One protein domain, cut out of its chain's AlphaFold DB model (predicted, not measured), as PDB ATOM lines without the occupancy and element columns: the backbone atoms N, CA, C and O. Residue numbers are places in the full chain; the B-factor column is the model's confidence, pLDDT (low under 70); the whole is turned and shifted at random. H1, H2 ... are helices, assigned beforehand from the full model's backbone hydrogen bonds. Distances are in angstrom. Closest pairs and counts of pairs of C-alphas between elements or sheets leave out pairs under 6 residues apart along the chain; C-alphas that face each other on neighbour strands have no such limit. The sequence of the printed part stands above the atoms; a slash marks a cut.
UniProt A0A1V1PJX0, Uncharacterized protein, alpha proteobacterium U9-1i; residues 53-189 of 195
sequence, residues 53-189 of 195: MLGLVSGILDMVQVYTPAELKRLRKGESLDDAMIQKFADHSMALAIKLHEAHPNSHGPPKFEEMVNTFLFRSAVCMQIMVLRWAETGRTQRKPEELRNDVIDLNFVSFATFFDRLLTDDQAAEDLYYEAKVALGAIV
ATOM      1  N   MET A  53     164.114 178.065 159.705       68.62
ATOM      2  CA  MET A  53     162.942 178.624 160.379       68.62
ATOM      3  C   MET A  53     163.237 179.850 161.241       68.62
ATOM      4  O   MET A  53     162.346 180.678 161.424       68.62
ATOM      5  N   LEU A  54     164.467 180.020 161.737       66.69
ATOM      6  CA  LEU A  54     164.837 181.195 162.537       66.69
ATOM      7  C   LEU A  54     164.652 182.506 161.754       66.69
ATOM      8  O   LEU A  54     164.104 183.473 162.289       66.69
ATOM      9  N   GLY A  55     165.046 182.528 160.477       68.62
ATOM     10  CA  GLY A  55     164.875 183.704 159.617       68.62
ATOM     11  C   GLY A  55     163.407 183.993 159.295       68.62
ATOM     12  O   GLY A  55     162.974 185.147 159.301       68.62
ATOM     13  N   LEU A  56     162.622 182.940 159.073       69.69
ATOM     14  CA  LEU A  56     161.213 183.049 158.712       69.69
ATOM     15  C   LEU A  56     160.359 183.535 159.893       69.69
ATOM     16  O   LEU A  56     159.523 184.421 159.735       69.69
ATOM     17  N   VAL A  57     160.636 183.033 161.097       68.44
ATOM     18  CA  VAL A  57     159.953 183.417 162.342       68.44
ATOM     19  C   VAL A  57     160.231 184.869 162.720       68.44
ATOM     20  O   VAL A  57     159.303 185.574 163.119       68.44
ATOM     21  N   SER A  58     161.469 185.344 162.546       68.50
ATOM     22  CA  SER A  58     161.801 186.757 162.766       68.50
ATOM     23  C   SER A  58     160.946 187.674 161.888       68.50
ATOM     24  O   SER A  58     160.376 188.639 162.387       68.50
ATOM     25  N   GLY A  59     160.789 187.339 160.603       69.88
ATOM     26  CA  GLY A  59     159.957 188.123 159.690       69.88
ATOM     27  C   GLY A  59     158.471 188.134 160.064       69.88
ATOM     28  O   GLY A  59     157.787 189.120 159.807       69.88
ATOM     29  N   ILE A  60     157.963 187.069 160.690       69.69
ATOM     30  CA  ILE A  60     156.565 187.006 161.146       69.69
ATOM     31  C   ILE A  60     156.372 187.806 162.436       69.69
ATOM     32  O   ILE A  60     155.352 188.477 162.583       69.69
ATOM     33  N   LEU A  61     157.340 187.793 163.358       69.88
ATOM     34  CA  LEU A  61     157.287 188.613 164.574       69.88
ATOM     35  C   LEU A  61     157.166 190.109 164.252       69.88
ATOM     36  O   LEU A  61     156.398 190.811 164.913       69.88
ATOM     37  N   ASP A  62     157.839 190.573 163.197       71.81
ATOM     38  CA  ASP A  62     157.706 191.949 162.708       71.81
ATOM     39  C   ASP A  62     156.287 192.239 162.184       71.81
ATOM     40  O   ASP A  62     155.735 193.313 162.426       71.81
ATOM     41  N   MET A  63     155.639 191.263 161.535       67.75
ATOM     42  CA  MET A  63     154.252 191.385 161.056       67.75
ATOM     43  C   MET A  63     153.232 191.396 162.205       67.75
ATOM     44  O   MET A  63     152.166 192.006 162.082       67.75
ATOM     45  N   VAL A  64     153.548 190.769 163.344       66.81
ATOM     46  CA  VAL A  64     152.674 190.767 164.527       66.81
ATOM     47  C   VAL A  64     152.587 192.138 165.200       66.81
ATOM     48  O   VAL A  64     151.532 192.470 165.738       66.81
ATOM     49  N   GLN A  65     153.611 192.991 165.083       70.31
ATOM     50  CA  GLN A  65     153.573 194.369 165.607       70.31
ATOM     51  C   GLN A  65     152.455 195.224 164.993       70.31
ATOM     52  O   GLN A  65     152.051 196.236 165.562       70.31
ATOM     53  N   VAL A  66     151.934 194.819 163.833       76.44
ATOM     54  CA  VAL A  66     150.847 195.527 163.157       76.44
ATOM     55  C   VAL A  66     149.498 195.246 163.834       76.44
ATOM     56  O   VAL A  66     148.566 196.031 163.666       76.44
ATOM     57  N   TYR A  67     149.346 194.149 164.588       78.12
ATOM     58  CA  TYR A  67     148.081 193.767 165.227       78.12
ATOM     59  C   TYR A  67     147.841 194.490 166.550       78.12
ATOM     60  O   TYR A  67     148.712 194.570 167.413       78.12
ATOM     61  N   THR A  68     146.618 194.980 166.739       80.12
ATOM     62  CA  THR A  68     146.221 195.598 168.006       80.12
ATOM     63  C   THR A  68     145.892 194.529 169.057       80.12
ATOM     64  O   THR A  68     145.412 193.446 168.711       80.12
ATOM     65  N   PRO A  69     146.031 194.822 170.364       77.06
ATOM     66  CA  PRO A  69     145.626 193.887 171.420       77.06
ATOM     67  C   PRO A  69     144.152 193.454 171.340       77.06
ATOM     68  O   PRO A  69     143.802 192.341 171.732       77.06
ATOM     69  N   ALA A  70     143.273 194.321 170.823       78.69
ATOM     70  CA  ALA A  70     141.861 194.009 170.625       78.69
ATOM     71  C   ALA A  70     141.647 192.995 169.490       78.69
ATOM     72  O   ALA A  70     140.846 192.074 169.645       78.69
ATOM     73  N   GLU A  71     142.383 193.132 168.384       77.81
ATOM     74  CA  GLU A  71     142.386 192.170 167.275       77.81
ATOM     75  C   GLU A  71     142.880 190.794 167.753       77.81
ATOM     76  O   GLU A  71     142.195 189.792 167.558       77.81
ATOM     77  N   LEU A  72     144.005 190.745 168.480       74.44
ATOM     78  CA  LEU A  72     144.542 189.501 169.057       74.44
ATOM     79  C   LEU A  72     143.519 188.789 169.956       74.44
ATOM     80  O   LEU A  72     143.299 187.583 169.843       74.44
ATOM     81  N   LYS A  73     142.827 189.553 170.810       75.69
ATOM     82  CA  LYS A  73     141.805 189.021 171.720       75.69
ATOM     83  C   LYS A  73     140.592 188.441 170.985       75.69
ATOM     84  O   LYS A  73     140.026 187.458 171.465       75.69
ATOM     85  N   ARG A  74     140.178 189.042 169.863       76.06
ATOM     86  CA  ARG A  74     139.053 188.555 169.042       76.06
ATOM     87  C   ARG A  74     139.383 187.222 168.380       76.06
ATOM     88  O   ARG A  74     138.570 186.304 168.465       76.06
ATOM     89  N   LEU A  75     140.591 187.099 167.821       69.06
ATOM     90  CA  LEU A  75     141.081 185.866 167.194       69.06
ATOM     91  C   LEU A  75     140.994 184.668 168.156       69.06
ATOM     92  O   LEU A  75     140.389 183.654 167.825       69.06
ATOM     93  N   ARG A  76     141.507 184.824 169.384       65.88
ATOM     94  CA  ARG A  76     141.526 183.763 170.409       65.88
ATOM     95  C   ARG A  76     140.138 183.293 170.834       65.88
ATOM     96  O   ARG A  76     139.931 182.129 171.156       65.88
ATOM     97  N   LYS A  77     139.180 184.211 170.922       71.38
ATOM     98  CA  LYS A  77     137.826 183.867 171.367       71.38
ATOM     99  C   LYS A  77     136.970 183.247 170.263       71.38
ATOM    100  O   LYS A  77     135.811 182.933 170.527       71.38
ATOM    101  N   GLY A  78     137.499 183.139 169.040       63.72
ATOM    102  CA  GLY A  78     136.690 182.827 167.865       63.72
ATOM    103  C   GLY A  78     135.565 183.847 167.665       63.72
ATOM    104  O   GLY A  78     134.517 183.508 167.120       63.72
ATOM    105  N   GLU A  79     135.744 185.079 168.161       72.06
ATOM    106  CA  GLU A  79     134.790 186.156 167.919       72.06
ATOM    107  C   GLU A  79     134.839 186.508 166.428       72.06
ATOM    108  O   GLU A  79     135.889 186.428 165.788       72.06
ATOM    109  N   SER A  80     133.702 186.923 165.869       69.88
ATOM    110  CA  SER A  80     133.626 187.367 164.478       69.88
ATOM    111  C   SER A  80     134.681 188.441 164.213       69.88
ATOM    112  O   SER A  80     134.672 189.499 164.853       69.88
ATOM    113  N   LEU A  81     135.604 188.147 163.297       72.50
ATOM    114  CA  LEU A  81     136.597 189.090 162.788       72.50
ATOM    115  C   LEU A  81     135.872 190.109 161.900       72.50
ATOM    116  O   LEU A  81     134.923 189.747 161.210       72.50
ATOM    117  N   ASP A  82     136.264 191.382 161.958       82.31
ATOM    118  CA  ASP A  82     135.732 192.357 161.003       82.31
ATOM    119  C   ASP A  82     136.475 192.253 159.668       82.31
ATOM    120  O   ASP A  82     137.569 191.690 159.591       82.31
ATOM    121  N   ASP A  83     135.874 192.806 158.618       82.44
ATOM    122  CA  ASP A  83     136.403 192.716 157.256       82.44
ATOM    123  C   ASP A  83     137.828 193.282 157.149       82.44
ATOM    124  O   ASP A  83     138.662 192.740 156.426       82.44
ATOM    125  N   ALA A  84     138.143 194.333 157.914       84.44
ATOM    126  CA  ALA A  84     139.473 194.937 157.928       84.44
ATOM    127  C   ALA A  84     140.526 193.984 158.513       84.44
ATOM    128  O   ALA A  84     141.618 193.836 157.959       84.44
ATOM    129  N   MET A  85     140.196 193.301 159.610       81.81
ATOM    130  CA  MET A  85     141.068 192.315 160.233       81.81
ATOM    131  C   MET A  85     141.207 191.056 159.371       81.81
ATOM    132  O   MET A  85     142.317 190.530 159.266       81.81
ATOM    133  N   ILE A  86     140.127 190.597 158.728       83.06
ATOM    134  CA  ILE A  86     140.160 189.464 157.786       83.06
ATOM    135  C   ILE A  86     141.081 189.791 156.612       83.06
ATOM    136  O   ILE A  86     141.970 188.997 156.309       83.06
ATOM    137  N   GLN A  87     140.923 190.966 155.997       85.75
ATOM    138  CA  GLN A  87     141.749 191.393 154.869       85.75
ATOM    139  C   GLN A  87     143.230 191.455 155.255       85.75
ATOM    140  O   GLN A  87     144.071 190.842 154.604       85.75
ATOM    141  N   LYS A  88     143.545 192.108 156.378       86.50
ATOM    142  CA  LYS A  88     144.908 192.182 156.920       86.50
ATOM    143  C   LYS A  88     145.507 190.798 157.168       86.50
ATOM    144  O   LYS A  88     146.676 190.557 156.880       86.50
ATOM    145  N   PHE A  89     144.718 189.884 157.727       85.50
ATOM    146  CA  PHE A  89     145.151 188.517 157.975       85.50
ATOM    147  C   PHE A  89     145.414 187.759 156.666       85.50
ATOM    148  O   PHE A  89     146.471 187.145 156.534       85.50
ATOM    149  N   ALA A  90     144.511 187.866 155.690       86.56
ATOM    150  CA  ALA A  90     144.658 187.263 154.368       86.56
ATOM    151  C   ALA A  90     145.907 187.775 153.632       86.56
ATOM    152  O   ALA A  90     146.681 186.968 153.121       86.56
ATOM    153  N   ASP A  91     146.140 189.090 153.635       88.31
ATOM    154  CA  ASP A  91     147.288 189.721 152.974       88.31
ATOM    155  C   ASP A  91     148.614 189.238 153.570       88.31
ATOM    156  O   ASP A  91     149.550 188.880 152.850       88.31
ATOM    157  N   HIS A  92     148.688 189.164 154.899       87.50
ATOM    158  CA  HIS A  92     149.867 188.668 155.600       87.50
ATOM    159  C   HIS A  92     150.112 187.175 155.360       87.50
ATOM    160  O   HIS A  92     151.242 186.782 155.059       87.50
ATOM    161  N   SER A  93     149.062 186.352 155.426       88.50
ATOM    162  CA  SER A  93     149.148 184.920 155.125       88.50
ATOM    163  C   SER A  93     149.580 184.681 153.678       88.50
ATOM    164  O   SER A  93     150.419 183.822 153.421       88.50
ATOM    165  N   MET A  94     149.079 185.480 152.732       88.19
ATOM    166  CA  MET A  94     149.468 185.426 151.322       88.19
ATOM    167  C   MET A  94     150.940 185.799 151.124       88.19
ATOM    168  O   MET A  94     151.680 185.061 150.477       88.19
ATOM    169  N   ALA A  95     151.396 186.902 151.722       87.06
ATOM    170  CA  ALA A  95     152.793 187.324 151.641       87.06
ATOM    171  C   ALA A  95     153.748 186.264 152.215       87.06
ATOM    172  O   ALA A  95     154.810 186.001 151.647       87.06
ATOM    173  N   LEU A  96     153.363 185.625 153.321       87.00
ATOM    174  CA  LEU A  96     154.137 184.542 153.916       87.00
ATOM    175  C   LEU A  96     154.120 183.277 153.046       87.00
ATOM    176  O   LEU A  96     155.168 182.667 152.842       87.00
ATOM    177  N   ALA A  97     152.968 182.913 152.483       88.31
ATOM    178  CA  ALA A  97     152.845 181.780 151.569       88.31
ATOM    179  C   ALA A  97     153.724 181.952 150.323       88.31
ATOM    180  O   ALA A  97     154.387 181.003 149.909       88.31
ATOM    181  N   ILE A  98     153.785 183.164 149.759       87.25
ATOM    182  CA  ILE A  98     154.668 183.490 148.631       87.25
ATOM    183  C   ILE A  98     156.131 183.250 149.014       87.25
ATOM    184  O   ILE A  98     156.818 182.512 148.311       87.25
ATOM    185  N   LYS A  99     156.587 183.772 150.160       84.56
ATOM    186  CA  LYS A  99     157.962 183.548 150.644       84.56
ATOM    187  C   LYS A  99     158.272 182.065 150.852       84.56
ATOM    188  O   LYS A  99     159.350 181.605 150.489       84.56
ATOM    189  N   LEU A 100     157.329 181.308 151.414       84.38
ATOM    190  CA  LEU A 100     157.468 179.860 151.585       84.38
ATOM    191  C   LEU A 100     157.586 179.145 150.234       84.38
ATOM    192  O   LEU A 100     158.411 178.249 150.084       84.38
ATOM    193  N   HIS A 101     156.797 179.554 149.239       85.62
ATOM    194  CA  HIS A 101     156.893 179.028 147.882       85.62
ATOM    195  C   HIS A 101     158.223 179.385 147.213       85.62
ATOM    196  O   HIS A 101     158.774 178.543 146.516       85.62
ATOM    197  N   GLU A 102     158.747 180.590 147.402       83.94
ATOM    198  CA  GLU A 102     160.038 181.006 146.838       83.94
ATOM    199  C   GLU A 102     161.219 180.268 147.478       83.94
ATOM    200  O   GLU A 102     162.187 179.942 146.795       83.94
ATOM    201  N   ALA A 103     161.130 179.969 148.776       78.88
ATOM    202  CA  ALA A 103     162.165 179.247 149.511       78.88
ATOM    203  C   ALA A 103     162.138 177.724 149.280       78.88
ATOM    204  O   ALA A 103     163.120 177.039 149.564       78.88
ATOM    205  N   HIS A 104     161.022 177.166 148.799       77.31
ATOM    206  CA  HIS A 104     160.860 175.720 148.711       77.31
ATOM    207  C   HIS A 104     161.622 175.130 147.503       77.31
ATOM    208  O   HIS A 104     161.344 175.503 146.362       77.31
ATOM    209  N   PRO A 105     162.511 174.134 147.705       76.31
ATOM    210  CA  PRO A 105     163.450 173.661 146.678       76.31
ATOM    211  C   PRO A 105     162.781 173.050 145.439       76.31
ATOM    212  O   PRO A 105     163.351 173.081 144.353       76.31
ATOM    213  N   ASN A 106     161.563 172.518 145.588       75.69
ATOM    214  CA  ASN A 106     160.783 171.932 144.488       75.69
ATOM    215  C   ASN A 106     159.620 172.825 144.023       75.69
ATOM    216  O   ASN A 106     158.660 172.333 143.436       75.69
ATOM    217  N   SER A 107     159.634 174.114 144.359       76.62
ATOM    218  CA  SER A 107     158.585 175.039 143.935       76.62
ATOM    219  C   SER A 107     158.900 175.637 142.567       76.62
ATOM    220  O   SER A 107     160.037 176.001 142.277       76.62
ATOM    221  N   HIS A 108     157.877 175.777 141.727       76.38
ATOM    222  CA  HIS A 108     157.975 176.426 140.414       76.38
ATOM    223  C   HIS A 108     157.533 177.899 140.461       76.38
ATOM    224  O   HIS A 108     157.113 178.461 139.451       76.38
ATOM    225  N   GLY A 109     157.620 178.512 141.645       71.50
ATOM    226  CA  GLY A 109     157.069 179.830 141.945       71.50
ATOM    227  C   GLY A 109     155.666 179.759 142.565       71.50
ATOM    228  O   GLY A 109     155.065 178.682 142.639       71.50
ATOM    229  N   PRO A 110     155.149 180.896 143.060       75.56
ATOM    230  CA  PRO A 110     153.833 180.950 143.680       75.56
ATOM    231  C   PRO A 110     152.727 180.656 142.646       75.56
ATOM    232  O   PRO A 110     152.740 181.237 141.556       75.56
ATOM    233  N   PRO A 111     151.757 179.775 142.957       77.69
ATOM    234  CA  PRO A 111     150.596 179.553 142.098       77.69
ATOM    235  C   PRO A 111     149.682 180.786 142.053       77.69
ATOM    236  O   PRO A 111     149.842 181.742 142.816       77.69
ATOM    237  N   LYS A 112     148.678 180.761 141.167       77.50
ATOM    238  CA  LYS A 112     147.641 181.806 141.122       77.50
ATOM    239  C   LYS A 112     146.897 181.874 142.455       77.50
ATOM    240  O   LYS A 112     146.731 180.854 143.112       77.50
ATOM    241  N   PHE A 113     146.383 183.051 142.816       69.44
ATOM    242  CA  PHE A 113     145.690 183.287 144.092       69.44
ATOM    243  C   PHE A 113     144.617 182.228 144.420       69.44
ATOM    244  O   PHE A 113     144.592 181.685 145.521       69.44
ATOM    245  N   GLU A 114     143.782 181.883 143.439       71.75
ATOM    246  CA  GLU A 114     142.695 180.892 143.558       71.75
ATOM    247  C   GLU A 114     143.202 179.480 143.911       71.75
ATOM    248  O   GLU A 114     142.532 178.710 144.602       71.75
ATOM    249  N   GLU A 115     144.406 179.141 143.457       78.00
ATOM    250  CA  GLU A 115     145.068 177.867 143.735       78.00
ATOM    251  C   GLU A 115     145.918 177.949 145.009       78.00
ATOM    252  O   GLU A 115     146.005 176.970 145.750       78.00
ATOM    253  N   MET A 116     146.487 179.126 145.298       82.31
ATOM    254  CA  MET A 116     147.332 179.396 146.460       82.31
ATOM    255  C   MET A 116     146.617 179.053 147.758       82.31
ATOM    256  O   MET A 116     147.173 178.337 148.580       82.31
ATOM    257  N   VAL A 117     145.367 179.490 147.926       81.12
ATOM    258  CA  VAL A 117     144.607 179.258 149.168       81.12
ATOM    259  C   VAL A 117     144.383 177.772 149.488       81.12
ATOM    260  O   VAL A 117     144.111 177.400 150.630       81.12
ATOM    261  N   ASN A 118     144.535 176.907 148.482       81.06
ATOM    262  CA  ASN A 118     144.395 175.461 148.595       81.06
ATOM    263  C   ASN A 118     145.735 174.725 148.736       81.06
ATOM    264  O   ASN A 118     145.742 173.496 148.834       81.06
ATOM    265  N   THR A 119     146.868 175.430 148.763       86.19
ATOM    266  CA  THR A 119     148.172 174.795 148.959       86.19
ATOM    267  C   THR A 119     148.449 174.513 150.426       86.19
ATOM    268  O   THR A 119     147.943 175.171 151.340       86.19
ATOM    269  N   PHE A 120     149.314 173.523 150.657       87.69
ATOM    270  CA  PHE A 120     149.855 173.267 151.986       87.69
ATOM    271  C   PHE A 120     150.582 174.502 152.524       87.69
ATOM    272  O   PHE A 120     150.324 174.907 153.647       87.69
ATOM    273  N   LEU A 121     151.417 175.155 151.706       89.19
ATOM    274  CA  LEU A 121     152.220 176.301 152.138       89.19
ATOM    275  C   LEU A 121     151.370 177.506 152.556       89.19
ATOM    276  O   LEU A 121     151.725 178.181 153.518       89.19
ATOM    277  N   PHE A 122     150.223 177.743 151.913       89.56
ATOM    278  CA  PHE A 122     149.293 178.776 152.364       89.56
ATOM    279  C   PHE A 122     148.634 178.432 153.702       89.56
ATOM    280  O   PHE A 122     148.594 179.261 154.610       89.56
ATOM    281  N   ARG A 123     148.157 177.196 153.871       91.19
ATOM    282  CA  ARG A 123     147.582 176.745 155.150       91.19
ATOM    283  C   ARG A 123     148.620 176.761 156.273       91.19
ATOM    284  O   ARG A 123     148.294 177.173 157.383       91.19
ATOM    285  N   SER A 124     149.870 176.417 155.968       90.75
ATOM    286  CA  SER A 124     150.994 176.550 156.892       90.75
ATOM    287  C   SER A 124     151.283 178.002 157.240       90.75
ATOM    288  O   SER A 124     151.507 178.297 158.409       90.75
ATOM    289  N   ALA A 125     151.213 178.924 156.275       90.56
ATOM    290  CA  ALA A 125     151.360 180.353 156.534       90.56
ATOM    291  C   ALA A 125     150.289 180.872 157.509       90.56
ATOM    292  O   ALA A 125     150.629 181.538 158.486       90.56
ATOM    293  N   VAL A 126     149.020 180.500 157.298       90.56
ATOM    294  CA  VAL A 126     147.913 180.835 158.213       90.56
ATOM    295  C   VAL A 126     148.185 180.300 159.617       90.56
ATOM    296  O   VAL A 126     148.139 181.059 160.584       90.56
ATOM    297  N   CYS A 127     148.511 179.012 159.742       91.62
ATOM    298  CA  CYS A 127     148.783 178.413 161.048       91.62
ATOM    299  C   CYS A 127     149.977 179.101 161.729       91.62
ATOM    300  O   CYS A 127     149.935 179.371 162.929       91.62
ATOM    301  N   MET A 128     151.040 179.407 160.977       88.94
ATOM    302  CA  MET A 128     152.250 180.021 161.521       88.94
ATOM    303  C   MET A 128     151.970 181.423 162.044       88.94
ATOM    304  O   MET A 128     152.432 181.791 163.121       88.94
ATOM    305  N   GLN A 129     151.168 182.188 161.310       87.56
ATOM    306  CA  GLN A 129     150.730 183.506 161.732       87.56
ATOM    307  C   GLN A 129     149.957 183.431 163.055       87.56
ATOM    308  O   GLN A 129     150.298 184.153 163.987       87.56
ATOM    309  N   ILE A 130     148.992 182.515 163.193       87.81
ATOM    310  CA  ILE A 130     148.244 182.307 164.450       87.81
ATOM    311  C   ILE A 130     149.182 181.916 165.595       87.81
ATOM    312  O   ILE A 130     149.111 182.480 166.688       87.81
ATOM    313  N   MET A 131     150.106 180.991 165.340       88.00
ATOM    314  CA  MET A 131     151.087 180.544 166.322       88.00
ATOM    315  C   MET A 131     151.940 181.708 166.851       88.00
ATOM    316  O   MET A 131     152.086 181.861 168.063       88.00
ATOM    317  N   VAL A 132     152.451 182.577 165.973       83.19
ATOM    318  CA  VAL A 132     153.255 183.736 166.399       83.19
ATOM    319  C   VAL A 132     152.400 184.782 167.125       83.19
ATOM    320  O   VAL A 132     152.860 185.356 168.114       83.19
ATOM    321  N   LEU A 133     151.141 184.992 166.718       81.12
ATOM    322  CA  LEU A 133     150.204 185.868 167.440       81.12
ATOM    323  C   LEU A 133     149.999 185.389 168.893       81.12
ATOM    324  O   LEU A 133     150.038 186.202 169.819       81.12
ATOM    325  N   ARG A 134     149.890 184.072 169.116       81.81
ATOM    326  CA  ARG A 134     149.817 183.470 170.464       81.81
ATOM    327  C   ARG A 134     151.092 183.690 171.283       81.81
ATOM    328  O   ARG A 134     151.038 183.913 172.496       81.81
ATOM    329  N   TRP A 135     152.262 183.636 170.648       80.81
ATOM    330  CA  TRP A 135     153.528 183.911 171.339       80.81
ATOM    331  C   TRP A 135     153.637 185.371 171.764       80.81
ATOM    332  O   TRP A 135     154.082 185.647 172.878       80.81
ATOM    333  N   ALA A 136     153.211 186.296 170.904       76.00
ATOM    334  CA  ALA A 136     153.223 187.720 171.209       76.00
ATOM    335  C   ALA A 136     152.313 188.067 172.397       76.00
ATOM    336  O   ALA A 136     152.735 188.813 173.277       76.00
ATOM    337  N   GLU A 137     151.116 187.477 172.482       72.69
ATOM    338  CA  GLU A 137     150.199 187.686 173.615       72.69
ATOM    339  C   GLU A 137     150.793 187.193 174.944       72.69
ATOM    340  O   GLU A 137     150.663 187.849 175.977       72.69
ATOM    341  N   THR A 138     151.482 186.052 174.927       71.75
ATOM    342  CA  THR A 138     152.076 185.453 176.134       71.75
ATOM    343  C   THR A 138     153.438 186.047 176.509       71.75
ATOM    344  O   THR A 138     154.046 185.610 177.487       71.75
ATOM    345  N   GLY A 139     153.939 187.025 175.741       67.38
ATOM    346  CA  GLY A 139     155.277 187.600 175.917       67.38
ATOM    347  C   GLY A 139     156.413 186.619 175.601       67.38
ATOM    348  O   GLY A 139     157.558 186.858 175.977       67.38
ATOM    349  N   ARG A 140     156.116 185.508 174.913       66.56
ATOM    350  CA  ARG A 140     157.056 184.424 174.573       66.56
ATOM    351  C   ARG A 140     157.661 184.594 173.179       66.56
ATOM    352  O   ARG A 140     157.851 183.622 172.454       66.56
ATOM    353  N   THR A 141     157.953 185.829 172.788       65.50
ATOM    354  CA  THR A 141     158.516 186.137 171.463       65.50
ATOM    355  C   THR A 141     159.958 185.650 171.302       65.50
ATOM    356  O   THR A 141     160.419 185.472 170.180       65.50
ATOM    357  N   GLN A 142     160.658 185.372 172.406       67.56
ATOM    358  CA  GLN A 142     161.997 184.781 172.417       67.56
ATOM    359  C   GLN A 142     161.918 183.293 172.787       67.56
ATOM    360  O   GLN A 142     161.956 182.925 173.960       67.56
ATOM    361  N   ARG A 143     161.781 182.440 171.770       73.94
ATOM    362  CA  ARG A 143     161.818 180.973 171.895       73.94
ATOM    363  C   ARG A 143     163.254 180.468 171.849       73.94
ATOM    364  O   ARG A 143     164.061 180.977 171.068       73.94
ATOM    365  N   LYS A 144     163.575 179.418 172.609       80.25
ATOM    366  CA  LYS A 144     164.829 178.686 172.370       80.25
ATOM    367  C   LYS A 144     164.751 177.968 171.015       80.25
ATOM    368  O   LYS A 144     163.662 177.527 170.649       80.25
ATOM    369  N   PRO A 145     165.871 177.769 170.295       75.81
ATOM    370  CA  PRO A 145     165.861 177.077 169.001       75.81
ATOM    371  C   PRO A 145     165.181 175.699 169.033       75.81
ATOM    372  O   PRO A 145     164.465 175.340 168.107       75.81
ATOM    373  N   GLU A 146     165.354 174.944 170.120       79.56
ATOM    374  CA  GLU A 146     164.734 173.624 170.292       79.56
ATOM    375  C   GLU A 146     163.212 173.694 170.474       79.56
ATOM    376  O   GLU A 146     162.488 172.893 169.890       79.56
ATOM    377  N   GLU A 147     162.725 174.668 171.247       81.75
ATOM    378  CA  GLU A 147     161.291 174.913 171.438       81.75
ATOM    379  C   GLU A 147     160.660 175.409 170.138       81.75
ATOM    380  O   GLU A 147     159.569 174.988 169.778       81.75
ATOM    381  N   LEU A 148     161.368 176.278 169.409       79.69
ATOM    382  CA  LEU A 148     160.927 176.772 168.112       79.69
ATOM    383  C   LEU A 148     160.796 175.635 167.097       79.69
ATOM    384  O   LEU A 148     159.811 175.554 166.373       79.69
ATOM    385  N   ARG A 149     161.793 174.749 167.055       79.88
ATOM    386  CA  ARG A 149     161.781 173.569 166.195       79.88
ATOM    387  C   ARG A 149     160.583 172.673 166.492       79.88
ATOM    388  O   ARG A 149     159.926 172.248 165.549       79.88
ATOM    389  N   ASN A 150     160.314 172.391 167.767       84.12
ATOM    390  CA  ASN A 150     159.172 171.565 168.161       84.12
ATOM    391  C   ASN A 150     157.858 172.200 167.703       84.12
ATOM    392  O   ASN A 150     157.107 171.566 166.972       84.12
ATOM    393  N   ASP A 151     157.657 173.484 168.000       83.81
ATOM    394  CA  ASP A 151     156.466 174.214 167.574       83.81
ATOM    395  C   ASP A 151     156.256 174.193 166.057       83.81
ATOM    396  O   ASP A 151     155.134 174.040 165.591       83.81
ATOM    397  N   VAL A 152     157.324 174.325 165.268       82.19
ATOM    398  CA  VAL A 152     157.242 174.253 163.802       82.19
ATOM    399  C   VAL A 152     156.921 172.839 163.310       82.19
ATOM    400  O   VAL A 152     156.213 172.669 162.315       82.19
ATOM    401  N   ILE A 153     157.447 171.810 163.971       83.56
ATOM    402  CA  ILE A 153     157.105 170.422 163.652       83.56
ATOM    403  C   ILE A 153     155.617 170.188 163.932       83.56
ATOM    404  O   ILE A 153     154.907 169.717 163.044       83.56
ATOM    405  N   ASP A 154     155.131 170.600 165.100       86.38
ATOM    406  CA  ASP A 154     153.720 170.493 165.484       86.38
ATOM    407  C   ASP A 154     152.825 171.296 164.534       86.38
ATOM    408  O   ASP A 154     151.782 170.820 164.075       86.38
ATOM    409  N   LEU A 155     153.290 172.478 164.125       89.50
ATOM    410  CA  LEU A 155     152.636 173.314 163.131       89.50
ATOM    411  C   LEU A 155     152.420 172.582 161.804       89.50
ATOM    412  O   LEU A 155     151.360 172.741 161.200       89.50
ATOM    413  N   ASN A 156     153.381 171.783 161.331       87.56
ATOM    414  CA  ASN A 156     153.210 171.023 160.090       87.56
ATOM    415  C   ASN A 156     152.064 170.011 160.204       87.56
ATOM    416  O   ASN A 156     151.263 169.892 159.273       87.56
ATOM    417  N   PHE A 157     151.938 169.331 161.349       90.12
ATOM    418  CA  PHE A 157     150.825 168.415 161.602       90.12
ATOM    419  C   PHE A 157     149.487 169.152 161.650       90.12
ATOM    420  O   PHE A 157     148.529 168.720 161.007       90.12
ATOM    421  N   VAL A 158     149.428 170.299 162.334       93.88
ATOM    422  CA  VAL A 158     148.221 171.137 162.385       93.88
ATOM    423  C   VAL A 158     147.838 171.639 160.991       93.88
ATOM    424  O   VAL A 158     146.683 171.518 160.582       93.88
ATOM    425  N   SER A 159     148.813 172.123 160.221       92.25
ATOM    426  CA  SER A 159     148.626 172.625 158.854       92.25
ATOM    427  C   SER A 159     148.076 171.538 157.937       92.25
ATOM    428  O   SER A 159     147.117 171.774 157.199       92.25
ATOM    429  N   PHE A 160     148.619 170.322 158.035       89.44
ATOM    430  CA  PHE A 160     148.111 169.163 157.311       89.44
ATOM    431  C   PHE A 160     146.693 168.789 157.758       89.44
ATOM    432  O   PHE A 160     145.822 168.527 156.928       89.44
ATOM    433  N   ALA A 161     146.417 168.833 159.061       91.31
ATOM    434  CA  ALA A 161     145.095 168.534 159.594       91.31
ATOM    435  C   ALA A 161     144.021 169.507 159.091       91.31
ATOM    436  O   ALA A 161     142.871 169.097 158.947       91.31
ATOM    437  N   THR A 162     144.362 170.759 158.742       90.25
ATOM    438  CA  THR A 162     143.379 171.729 158.211       90.25
ATOM    439  C   THR A 162     142.643 171.238 156.959       90.25
ATOM    440  O   THR A 162     141.529 171.701 156.679       90.25
ATOM    441  N   PHE A 163     143.244 170.326 156.182       85.75
ATOM    442  CA  PHE A 163     142.626 169.703 155.004       85.75
ATOM    443  C   PHE A 163     141.494 168.734 155.352       85.75
ATOM    444  O   PHE A 163     140.735 168.339 154.472       85.75
ATOM    445  N   PHE A 164     141.375 168.379 156.627       87.88
ATOM    446  CA  PHE A 164     140.404 167.443 157.159       87.88
ATOM    447  C   PHE A 164     139.507 168.131 158.198       87.88
ATOM    448  O   PHE A 164     139.682 169.309 158.551       87.88
ATOM    449  N   ASP A 165     138.530 167.374 158.687       83.62
ATOM    450  CA  ASP A 165     137.520 167.846 159.642       83.62
ATOM    451  C   ASP A 165     137.988 167.805 161.097       83.62
ATOM    452  O   ASP A 165     137.339 168.389 161.965       83.62
ATOM    453  N   ARG A 166     139.099 167.115 161.382       86.19
ATOM    454  CA  ARG A 166     139.618 166.988 162.743       86.19
ATOM    455  C   ARG A 166     141.121 166.726 162.778       86.19
ATOM    456  O   ARG A 166     141.657 166.041 161.909       86.19
ATOM    457  N   LEU A 167     141.757 167.203 163.845       89.94
ATOM    458  CA  LEU A 167     143.073 166.770 164.310       89.94
ATOM    459  C   LEU A 167     142.898 165.787 165.481       89.94
ATOM    460  O   LEU A 167     142.206 166.093 166.448       89.94
ATOM    461  N   LEU A 168     143.493 164.594 165.388       88.94
ATOM    462  CA  LEU A 168     143.547 163.642 166.501       88.94
ATOM    463  C   LEU A 168     144.832 163.892 167.293       88.94
ATOM    464  O   LEU A 168     145.913 163.525 166.841       88.94
ATOM    465  N   THR A 169     144.706 164.543 168.443       87.94
ATOM    466  CA  THR A 169     145.822 164.870 169.331       87.94
ATOM    467  C   THR A 169     145.328 164.937 170.774       87.94
ATOM    468  O   THR A 169     144.172 165.290 171.000       87.94
ATOM    469  N   ASP A 170     146.201 164.611 171.727       89.56
ATOM    470  CA  ASP A 170     145.994 164.883 173.158       89.56
ATOM    471  C   ASP A 170     146.660 166.211 173.584       89.56
ATOM    472  O   ASP A 170     146.574 166.620 174.742       89.56
ATOM    473  N   ASP A 171     147.345 166.893 172.658       88.75
ATOM    474  CA  ASP A 171     147.926 168.215 172.885       88.75
ATOM    475  C   ASP A 171     146.887 169.317 172.633       88.75
ATOM    476  O   ASP A 171     146.541 169.630 171.488       88.75
ATOM    477  N   GLN A 172     146.441 169.945 173.723       89.06
ATOM    478  CA  GLN A 172     145.480 171.044 173.686       89.06
ATOM    479  C   GLN A 172     145.978 172.238 172.859       89.06
ATOM    480  O   GLN A 172     145.187 172.873 172.170       89.06
ATOM    481  N   ALA A 173     147.277 172.552 172.882       86.69
ATOM    482  CA  ALA A 173     147.800 173.707 172.157       86.69
ATOM    483  C   ALA A 173     147.680 173.515 170.637       86.69
ATOM    484  O   ALA A 173     147.306 174.456 169.924       86.69
ATOM    485  N   ALA A 174     147.958 172.297 170.163       90.50
ATOM    486  CA  ALA A 174     147.798 171.903 168.767       90.50
ATOM    487  C   ALA A 174     146.318 171.842 168.356       90.50
ATOM    488  O   ALA A 174     145.962 172.319 167.276       90.50
ATOM    489  N   GLU A 175     145.447 171.311 169.222       91.38
ATOM    490  CA  GLU A 175     143.999 171.292 168.988       91.38
ATOM    491  C   GLU A 175     143.425 172.715 168.878       91.38
ATOM    492  O   GLU A 175     142.736 173.033 167.907       91.38
ATOM    493  N   ASP A 176     143.773 173.607 169.805       88.81
ATOM    494  CA  ASP A 176     143.313 174.993 169.767       88.81
ATOM    495  C   ASP A 176     143.816 175.697 168.493       88.81
ATOM    496  O   ASP A 176     143.078 176.460 167.866       88.81
ATOM    497  N   LEU A 177     145.077 175.453 168.100       90.62
ATOM    498  CA  LEU A 177     145.669 176.052 166.895       90.62
ATOM    499  C   LEU A 177     144.925 175.598 165.637       90.62
ATOM    500  O   LEU A 177     144.670 176.402 164.741       90.62
ATOM    501  N   TYR A 178     144.552 174.318 165.585       92.19
ATOM    502  CA  TYR A 178     143.755 173.750 164.507       92.19
ATOM    503  C   TYR A 178     142.396 174.450 164.373       92.19
ATOM    504  O   TYR A 178     142.031 174.865 163.269       92.19
ATOM    505  N   TYR A 179     141.659 174.626 165.475       89.00
ATOM    506  CA  TYR A 179     140.350 175.283 165.431       89.00
ATOM    507  C   TYR A 179     140.448 176.743 164.986       89.00
ATOM    508  O   TYR A 179     139.699 177.163 164.101       89.00
ATOM    509  N   GLU A 180     141.399 177.504 165.534       87.31
ATOM    510  CA  GLU A 180     141.632 178.892 165.122       87.31
ATOM    511  C   GLU A 180     141.999 178.982 163.634       87.31
ATOM    512  O   GLU A 180     141.460 179.826 162.913       87.31
ATOM    513  N   ALA A 181     142.843 178.071 163.139       89.94
ATOM    514  CA  ALA A 181     143.197 178.007 161.725       89.94
ATOM    515  C   ALA A 181     141.987 177.703 160.833       89.94
ATOM    516  O   ALA A 181     141.834 178.328 159.786       89.94
ATOM    517  N   LYS A 182     141.091 176.791 161.235       88.19
ATOM    518  CA  LYS A 182     139.863 176.489 160.476       88.19
ATOM    519  C   LYS A 182     138.922 177.691 160.412       88.19
ATOM    520  O   LYS A 182     138.374 177.955 159.343       88.19
ATOM    521  N   VAL A 183     138.764 178.424 161.515       84.75
ATOM    522  CA  VAL A 183     137.962 179.658 161.551       84.75
ATOM    523  C   VAL A 183     138.566 180.715 160.627       84.75
ATOM    524  O   VAL A 183     137.855 181.263 159.786       84.75
ATOM    525  N   ALA A 184     139.877 180.955 160.723       84.69
ATOM    526  CA  ALA A 184     140.571 181.918 159.872       84.69
ATOM    527  C   ALA A 184     140.467 181.545 158.384       84.69
ATOM    528  O   ALA A 184     140.084 182.376 157.566       84.69
ATOM    529  N   LEU A 185     140.725 180.284 158.026       86.50
ATOM    530  CA  LEU A 185     140.603 179.797 156.648       86.50
ATOM    531  C   LEU A 185     139.172 179.930 156.110       86.50
ATOM    532  O   LEU A 185     138.995 180.339 154.965       86.50
ATOM    533  N   GLY A 186     138.158 179.632 156.929       83.25
ATOM    534  CA  GLY A 186     136.753 179.810 156.558       83.25
ATOM    535  C   GLY A 186     136.369 181.275 156.333       83.25
ATOM    536  O   GLY A 186     135.569 181.566 155.448       83.25
ATOM    537  N   ALA A 187     136.973 182.200 157.083       82.31
ATOM    538  CA  ALA A 187     136.774 183.636 156.897       82.31
ATOM    539  C   ALA A 187     137.484 184.173 155.640       82.31
ATOM    540  O   ALA A 187     136.929 185.012 154.935       82.31
ATOM    541  N   ILE A 188     138.692 183.683 155.338       81.19
ATOM    542  CA  ILE A 188     139.485 184.105 154.168       81.19
ATOM    543  C   ILE A 188     138.919 183.528 152.865       81.19
ATOM    544  O   ILE A 188     139.016 184.163 151.814       81.19
ATOM    545  N   VAL A 189     138.323 182.332 152.913       74.31
ATOM    546  CA  VAL A 189     137.789 181.626 151.738       74.31
ATOM    547  C   VAL A 189     136.307 181.283 151.955       74.31
ATOM    548  O   VAL A 189     135.971 180.122 152.197       74.31
TER     549      VAL A 189
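AT A GLANCE: This is residues 53 to 189 of the 195 residues of an uncharacterized protein of alpha proteobacterium U9-1i (UniProt A0A1V1PJX0). H5 runs through the middle of a rounded body of helices, with H1 and H3 on one side of it and H6 and H7 on the other, each crossing it steeply. The short helices H2 and H4 lie at the outside, H2 by the later part of H5 and H4 by its first residues. The printed part has 137 residues with seven named helices, H1 to H7 in order along the chain, and no named strand, and its class is all helix. It is compact, with a radius of gyration of the C-alphas of 14.0 A, and spans 37 by 36 by 32 A.

HOW THE PARTS SIT: The longest helix, H3, residues 83 to 103, touches H5, residues 120 to 137, at a steep tilt of 61 degrees, opposite ways; the closest C-alphas, of Ala 97 and Phe 122, are 4.7 A apart. H5 is the hub, touching four helices. H6, residues 145 to 161, touches it at a steep tilt of 49 degrees, opposite ways, with the C-alphas of Ser 124 and Ser 159 closest at 5.0 A. H7, residues 172 to 188, touches H5 at 62 degrees, a steep tilt, opposite ways, closest at Cys 127 and Ala 181, whose C-alphas are 5.6 A apart. H1, residues 53 to 64, touches H5 with residues 129 to 136 of H5 alone, the C-alphas of Val 64 and Leu 133 being closest at 6.2 A. H6 and H7 touch, closest at the C-alphas of Val 158 and Tyr 178, 5.6 A. H2, residues 69 to 76, is close to H5 but not clearly touching, its Leu 72 6.9 A from Leu 133 between C-alphas. H4, residues 113 to 116, is likewise close to H5 but not clearly touching, with the C-alphas of Met 116 and Phe 122 closest at 6.3 A. H3 and H6 are apart. The helix packing is mostly crossed. In H1, H2, H3, H5, H6 and H7 every O i to N i+4 pair is within hydrogen-bond range; H4 is too short for one.

IN THESE COORDINATES: H3 measures 30.1 A from C-alpha 83 at (136.403, 192.716, 157.256) to C-alpha 103. H5 measures 26.0 A, H6 24.3 A, H7 24.2 A and H1 16.4 A. H1 begins with C-alpha 53 at (162.942, 178.624, 160.379), and H7 ends with C-alpha 188 at (139.485, 184.105, 154.168).

THE WHOLE: The two C-alphas farthest apart, of Ala 70 and Asn 106, are 39.1 A from each other. The printed part has no cut and no long link. The mean pLDDT of the printed part is 81.2; residues under 70 include 53 to 61 and 139 to 142.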